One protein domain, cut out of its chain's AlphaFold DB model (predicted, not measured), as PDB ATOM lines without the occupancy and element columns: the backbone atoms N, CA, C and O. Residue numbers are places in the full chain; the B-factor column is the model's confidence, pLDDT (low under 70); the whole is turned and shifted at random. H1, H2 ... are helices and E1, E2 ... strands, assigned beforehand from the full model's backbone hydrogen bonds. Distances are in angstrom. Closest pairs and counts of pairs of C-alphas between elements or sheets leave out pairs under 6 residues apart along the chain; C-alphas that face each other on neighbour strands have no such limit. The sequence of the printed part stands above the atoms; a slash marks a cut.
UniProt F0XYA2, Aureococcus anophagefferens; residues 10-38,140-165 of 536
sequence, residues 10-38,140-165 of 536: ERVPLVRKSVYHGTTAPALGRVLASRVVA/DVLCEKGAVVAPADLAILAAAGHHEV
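What this domain is: This is residues 10 to 38 and 140 to 165 of the 536 residues of a protein of Aureococcus anophagefferens (UniProt F0XYA2). Little regular structure: a small body of loops round one short helix, H1, from which a long loop of residues 14 to 25 reaches out as an arm and makes the length. Short pairings tie E1 to residues 164 to 165 and E2 to residues 36 to 37. The printed part has 55 residues with E1, E2 and H1 in that order, mixed in class, 16 residues in named elements. It is compact, with a radius of gyration of the C-alphas of 11.0 A, yet elongated, 36 by 19 by 18 A.

How they stand to each other: H1, residues 151 to 159, has every O i to N i+4 pair within hydrogen-bond range. The closest C-alphas of H1 and E2, residues 141 to 143, are those of Asp 153 and Cys 143, 7.3 A apart. E1, residues 10 to 13, is apart from both. Residues 12 to 13 pair antiparallel with 164 to 165, and 141 to 143 with 36 to 37. E1 and E2 pair with no named strand.

Where its parts are: H1 is 12.6 A long, ending at C-alpha 159 (182.922, 152.279, 146.800). E1, 9.8 A, begins at C-alpha 10 (170.914, 134.556, 149.474). E2 measures 5.6 A.

The domain as a whole: The two farthest C-alphas, of Tyr 20 and Asp 140, are 36.8 A apart. Residues 39 to 139 are not printed; C-alphas 38 and 140 are 5.5 A apart across this cut. The E2 to H1 link is short. Residues 17 to 22 have pLDDT under 70.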
ATOM      1  N   GLU A  10     171.840 133.504 149.071       95.69
ATOM      2  CA  GLU A  10     170.914 134.556 149.474       95.69
ATOM      3  C   GLU A  10     171.522 135.939 149.199       95.69
ATOM      4  O   GLU A  10     172.735 136.086 149.010       95.69
ATOM      5  N   ARG A  11     170.674 136.969 149.157       96.62
ATOM      6  CA  ARG A  11     171.122 138.365 149.093       96.62
ATOM      7  C   ARG A  11     171.463 138.826 150.504       96.62
ATOM      8  O   ARG A  11     170.611 138.808 151.392       96.62
ATOM      9  N   VAL A  12     172.718 139.205 150.713       95.12
ATOM     10  CA  VAL A  12     173.244 139.606 152.018       95.12
ATOM     11  C   VAL A  12     173.676 141.069 151.956       95.12
ATOM     12  O   VAL A  12     174.548 141.398 151.149       95.12
ATOM     13  N   PRO A  13     173.128 141.955 152.805       95.25
ATOM     14  CA  PRO A  13     173.561 143.344 152.853       95.25
ATOM     15  C   PRO A  13     175.019 143.441 153.314       95.25
ATOM     16  O   PRO A  13     175.428 142.725 154.232       95.25
ATOM     17  N   LEU A  14     175.781 144.365 152.720       93.25
ATOM     18  CA  LEU A  14     177.163 144.636 153.132       93.25
ATOM     19  C   LEU A  14     177.209 145.075 154.598       93.25
ATOM     20  O   LEU A  14     177.991 144.556 155.392       93.25
ATOM     21  N   VAL A  15     176.315 146.000 154.956       89.00
ATOM     22  CA  VAL A  15     176.175 146.575 156.292       89.00
ATOM     23  C   VAL A  15     174.692 146.770 156.605       89.00
ATOM     24  O   VAL A  15     173.943 147.296 155.783       89.00
ATOM     25  N   ARG A  16     174.250 146.394 157.811       81.50
ATOM     26  CA  ARG A  16     172.928 146.771 158.333       81.50
ATOM     27  C   ARG A  16     173.082 147.979 159.244       81.50
ATOM     28  O   ARG A  16     173.695 147.887 160.307       81.50
ATOM     29  N   LYS A  17     172.498 149.108 158.838       66.31
ATOM     30  CA  LYS A  17     172.375 150.286 159.701       66.31
ATOM     31  C   LYS A  17     171.313 150.007 160.764       66.31
ATOM     32  O   LYS A  17     170.145 149.829 160.434       66.31
ATOM     33  N   SER A  18     171.717 149.989 162.030       60.97
ATOM     34  CA  SER A  18     170.806 150.066 163.170       60.97
ATOM     35  C   SER A  18     171.152 151.314 163.966       60.97
ATOM     36  O   SER A  18     172.288 151.469 164.404       60.97
ATOM     37  N   VAL A  19     170.175 152.203 164.148       55.53
ATOM     38  CA  VAL A  19     170.341 153.473 164.880       55.53
ATOM     39  C   VAL A  19     170.571 153.235 166.383       55.53
ATOM     40  O   VAL A  19     171.079 154.113 167.066       55.53
ATOM     41  N   TYR A  20     170.258 152.035 166.897       55.28
ATOM     42  CA  TYR A  20     170.234 151.764 168.343       55.28
ATOM     43  C   TYR A  20     170.918 150.459 168.796       55.28
ATOM     44  O   TYR A  20     171.083 150.270 169.994       55.28
ATOM     45  N   HIS A  21     171.321 149.555 167.890       55.16
ATOM     46  CA  HIS A  21     171.804 148.202 168.260       55.16
ATOM     47  C   HIS A  21     173.179 147.839 167.674       55.16
ATOM     48  O   HIS A  21     173.516 146.664 167.555       55.16
ATOM     49  N   GLY A  22     173.972 148.848 167.306       56.88
ATOM     50  CA  GLY A  22     175.267 148.656 166.659       56.88
ATOM     51  C   GLY A  22     175.145 148.312 165.173       56.88
ATOM     52  O   GLY A  22     174.204 147.662 164.712       56.88
ATOM     53  N   THR A  23     176.110 148.788 164.396       70.06
ATOM     54  CA  THR A  23     176.234 148.467 162.974       70.06
ATOM     55  C   THR A  23     176.777 147.045 162.832       70.06
ATOM     56  O   THR A  23     177.835 146.738 163.376       70.06
ATOM     57  N   THR A  24     176.078 146.177 162.096       81.50
ATOM     58  CA  THR A  24     176.582 144.832 161.749       81.50
ATOM     59  C   THR A  24     176.993 144.793 160.282       81.50
ATOM     60  O   THR A  24     176.422 145.520 159.466       81.50
ATOM     61  N   ALA A  25     177.951 143.932 159.934       89.19
ATOM     62  CA  ALA A  25     178.369 143.675 158.555       89.19
ATOM     63  C   ALA A  25     178.048 142.219 158.160       89.19
ATOM     64  O   ALA A  25     178.934 141.369 158.211       89.19
ATOM     65  N   PRO A  26     176.786 141.882 157.815       91.44
ATOM     66  CA  PRO A  26     176.367 140.491 157.613       91.44
ATOM     67  C   PRO A  26     177.074 139.773 156.463       91.44
ATOM     68  O   PRO A  26     177.137 138.544 156.468       91.44
ATOM     69  N   ALA A  27     177.585 140.522 155.480       93.38
ATOM     70  CA  ALA A  27     178.363 139.968 154.380       93.38
ATOM     71  C   ALA A  27     179.780 139.543 154.801       93.38
ATOM     72  O   ALA A  27     180.359 138.688 154.139       93.38
ATOM     73  N   LEU A  28     180.336 140.078 155.897       92.50
ATOM     74  CA  LEU A  28     181.689 139.752 156.354       92.50
ATOM     75  C   LEU A  28     181.830 138.249 156.653       92.50
ATOM     76  O   LEU A  28     181.023 137.659 157.371       92.50
ATOM     77  N   GLY A  29     182.871 137.617 156.109       91.12
ATOM     78  CA  GLY A  29     183.139 136.188 156.285       91.12
ATOM     79  C   GLY A  29     182.174 135.254 155.541       91.12
ATOM     80  O   GLY A  29     182.212 134.036 155.758       91.12
ATOM     81  N   ARG A  30     181.296 135.794 154.684       93.81
ATOM     82  CA  ARG A  30     180.435 135.022 153.776       93.81
ATOM     83  C   ARG A  30     181.183 134.708 152.483       93.81
ATOM     84  O   ARG A  30     182.068 135.457 152.084       93.81
ATOM     85  N   VAL A  31     180.819 133.608 151.826       95.38
ATOM     86  CA  VAL A  31     181.406 133.223 150.535       95.38
ATOM     87  C   VAL A  31     180.502 133.677 149.402       95.38
ATOM     88  O   VAL A  31     179.313 133.344 149.390       95.38
ATOM     89  N   LEU A  32     181.061 134.405 148.438       97.00
ATOM     90  CA  LEU A  32     180.330 134.906 147.279       97.00
ATOM     91  C   LEU A  32     179.850 133.767 146.374       97.00
ATOM     92  O   LEU A  32     180.622 132.896 145.974       97.00
ATOM     93  N   ALA A  33     178.574 133.802 146.000       96.88
ATOM     94  CA  ALA A  33     177.959 132.811 145.117       96.88
ATOM     95  C   ALA A  33     178.084 133.170 143.625       96.88
ATOM     96  O   ALA A  33     177.918 132.313 142.750       96.88
ATOM     97  N   SER A  34     178.416 134.425 143.330       95.81
ATOM     98  CA  SER A  34     178.672 134.957 141.993       95.81
ATOM     99  C   SER A  34     179.797 135.986 142.049       95.81
ATOM    100  O   SER A  34     179.996 136.617 143.084       95.81
ATOM    101  N   ARG A  35     180.496 136.189 140.927       96.31
ATOM    102  CA  ARG A  35     181.436 137.308 140.795       96.31
ATOM    103  C   ARG A  35     180.696 138.642 140.920       96.31
ATOM    104  O   ARG A  35     179.542 138.734 140.495       96.31
ATOM    105  N   VAL A  36     181.367 139.655 141.453       95.88
ATOM    106  CA  VAL A  36     180.874 141.038 141.492       95.88
ATOM    107  C   VAL A  36     181.721 141.879 140.550       95.88
ATOM    108  O   VAL A  36     182.945 141.775 140.563       95.88
ATOM    109  N   VAL A  37     181.061 142.680 139.716       95.62
ATOM    110  CA  VAL A  37     181.704 143.517 138.699       95.62
ATOM    111  C   VAL A  37     181.427 144.992 138.962       95.62
ATOM    112  O   VAL A  37     180.379 145.332 139.519       95.62
ATOM    113  N   ALA A  38     182.363 145.851 138.570       94.69
ATOM    114  CA  ALA A  38     182.177 147.295 138.585       94.69
ATOM    115  C   ALA A  38     181.231 147.729 137.455       94.69
ATOM    116  O   ALA A  38     181.336 147.245 136.327       94.69
ATOM    117  N   ASP A 140     185.265 145.491 135.186       96.25
ATOM    118  CA  ASP A 140     186.286 144.773 135.950       96.25
ATOM    119  C   ASP A 140     185.664 143.918 137.059       96.25
ATOM    120  O   ASP A 140     184.647 144.267 137.666       96.25
ATOM    121  N   VAL A 141     186.284 142.767 137.329       96.62
ATOM    122  CA  VAL A 141     185.875 141.873 138.416       96.62
ATOM    123  C   VAL A 141     186.470 142.384 139.724       96.62
ATOM    124  O   VAL A 141     187.676 142.312 139.931       96.62
ATOM    125  N   LEU A 142     185.606 142.855 140.621       95.25
ATOM    126  CA  LEU A 142     185.995 143.349 141.944       95.25
ATOM    127  C   LEU A 142     186.215 142.201 142.928       95.25
ATOM    128  O   LEU A 142     187.155 142.213 143.717       95.25
ATOM    129  N   CYS A 143     185.338 141.196 142.879       95.69
ATOM    130  CA  CYS A 143     185.438 140.006 143.714       95.69
ATOM    131  C   CYS A 143     185.025 138.762 142.927       95.69
ATOM    132  O   CYS A 143     183.977 138.743 142.273       95.69
ATOM    133  N   GLU A 144     185.817 137.699 143.034       95.50
ATOM    134  CA  GLU A 144     185.545 136.431 142.360       95.50
ATOM    135  C   GLU A 144     184.451 135.607 143.051       95.50
ATOM    136  O   GLU A 144     184.247 135.664 144.268       95.50
ATOM    137  N   LYS A 145     183.769 134.758 142.271       94.62
ATOM    138  CA  LYS A 145     182.886 133.732 142.844       94.62
ATOM    139  C   LYS A 145     183.711 132.796 143.734       94.62
ATOM    140  O   LYS A 145     184.747 132.291 143.316       94.62
ATOM    141  N   GLY A 146     183.210 132.497 144.929       93.44
ATOM    142  CA  GLY A 146     183.901 131.652 145.901       93.44
ATOM    143  C   GLY A 146     184.882 132.410 146.800       93.44
ATOM    144  O   GLY A 146     185.441 131.795 147.709       93.44
ATOM    145  N   ALA A 147     185.075 133.719 146.597       93.44
ATOM    146  CA  ALA A 147     185.855 134.544 147.510       93.44
ATOM    147  C   ALA A 147     185.127 134.720 148.852       93.44
ATOM    148  O   ALA A 147     183.897 134.830 148.904       93.44
ATOM    149  N   VAL A 148     185.898 134.744 149.940       93.50
ATOM    150  CA  VAL A 148     185.404 135.079 151.279       93.50
ATOM    151  C   VAL A 148     185.460 136.589 151.429       93.50
ATOM    152  O   VAL A 148     186.538 137.158 151.320       93.50
ATOM    153  N   VAL A 149     184.325 137.219 151.723       94.00
ATOM    154  CA  VAL A 149     184.250 138.671 151.904       94.00
ATOM    155  C   VAL A 149     185.057 139.089 153.135       94.00
ATOM    156  O   VAL A 149     184.701 138.758 154.271       94.00
ATOM    157  N   ALA A 150     186.131 139.834 152.906       93.06
ATOM    158  CA  ALA A 150     187.006 140.433 153.902       93.06
ATOM    159  C   ALA A 150     186.676 141.928 154.116       93.06
ATOM    160  O   ALA A 150     185.887 142.513 153.369       93.06
ATOM    161  N   PRO A 151     187.277 142.597 155.123       93.56
ATOM    162  CA  PRO A 151     187.030 144.020 155.365       93.56
ATOM    163  C   PRO A 151     187.343 144.924 154.163       93.56
ATOM    164  O   PRO A 151     186.600 145.868 153.906       93.56
ATOM    165  N   ALA A 152     188.408 144.621 153.413       94.69
ATOM    166  CA  ALA A 152     188.761 145.362 152.201       94.69
ATOM    167  C   ALA A 152     187.688 145.208 151.112       94.69
ATOM    168  O   ALA A 152     187.296 146.198 150.501       94.69
ATOM    169  N   ASP A 153     187.145 143.999 150.940       95.31
ATOM    170  CA  ASP A 153     186.089 143.739 149.959       95.31
ATOM    171  C   ASP A 153     184.828 144.541 150.280       95.31
ATOM    172  O   ASP A 153     184.224 145.113 149.384       95.31
ATOM    173  N   LEU A 154     184.448 144.661 151.559       95.12
ATOM    174  CA  LEU A 154     183.311 145.504 151.953       95.12
ATOM    175  C   LEU A 154     183.500 146.961 151.512       95.12
ATOM    176  O   LEU A 154     182.548 147.578 151.035       95.12
ATOM    177  N   ALA A 155     184.711 147.504 151.670       95.00
ATOM    178  CA  ALA A 155     185.027 148.871 151.270       95.00
ATOM    179  C   ALA A 155     185.011 149.033 149.744       95.00
ATOM    180  O   ALA A 155     184.398 149.975 149.249       95.00
ATOM    181  N   ILE A 156     185.620 148.096 149.010       95.81
ATOM    182  CA  ILE A 156     185.646 148.091 147.539       95.81
ATOM    183  C   ILE A 156     184.224 147.995 146.980       95.81
ATOM    184  O   ILE A 156     183.821 148.811 146.157       95.81
ATOM    185  N   LEU A 157     183.431 147.039 147.467       95.88
ATOM    186  CA  LEU A 157     182.053 146.826 147.028       95.88
ATOM    187  C   LEU A 157     181.185 148.059 147.303       95.88
ATOM    188  O   LEU A 157     180.425 148.472 146.429       95.88
ATOM    189  N   ALA A 158     181.330 148.679 148.478       94.69
ATOM    190  CA  ALA A 158     180.621 149.913 148.808       94.69
ATOM    191  C   ALA A 158     181.069 151.099 147.936       94.69
ATOM    192  O   ALA A 158     180.224 151.868 147.479       94.69
ATOM    193  N   ALA A 159     182.373 151.243 147.677       93.56
ATOM    194  CA  ALA A 159     182.922 152.279 146.800       93.56
ATOM    195  C   ALA A 159     182.444 152.122 145.347       93.56
ATOM    196  O   ALA A 159     182.220 153.117 144.662       93.56
ATOM    197  N   ALA A 160     182.222 150.882 144.910       94.88
ATOM    198  CA  ALA A 160     181.616 150.537 143.629       94.88
ATOM    199  C   ALA A 160     180.072 150.576 143.635       94.88
ATOM    200  O   ALA A 160     179.443 150.089 142.705       94.88
ATOM    201  N   GLY A 161     179.439 151.116 144.685       94.00
ATOM    202  CA  GLY A 161     177.988 151.332 144.730       94.00
ATOM    203  C   GLY A 161     177.140 150.105 145.091       94.00
ATOM    204  O   GLY A 161     175.910 150.196 145.128       94.00
ATOM    205  N   HIS A 162     177.754 148.964 145.418       94.75
ATOM    206  CA  HIS A 162     177.021 147.790 145.897       94.75
ATOM    207  C   HIS A 162     176.591 147.990 147.353       94.75
ATOM    208  O   HIS A 162     177.343 148.489 148.185       94.75
ATOM    209  N   HIS A 163     175.374 147.566 147.687       94.06
ATOM    210  CA  HIS A 163     174.847 147.590 149.062       94.06
ATOM    211  C   HIS A 163     174.551 146.186 149.604       94.06
ATOM    212  O   HIS A 163     174.382 146.002 150.811       94.06
ATOM    213  N   GLU A 164     174.536 145.186 148.727       95.94
ATOM    214  CA  GLU A 164     174.364 143.778 149.050       95.94
ATOM    215  C   GLU A 164     175.072 142.897 148.016       95.94
ATOM    216  O   GLU A 164     175.332 143.322 146.892       95.94
ATOM    217  N   VAL A 165     175.359 141.654 148.395       96.94
ATOM    218  CA  VAL A 165     175.997 140.648 147.540       96.94
ATOM    219  C   VAL A 165     175.225 139.338 147.570       96.94
ATOM    220  O   VAL A 165     174.556 139.016 148.551       96.94
TER     221      VAL A 165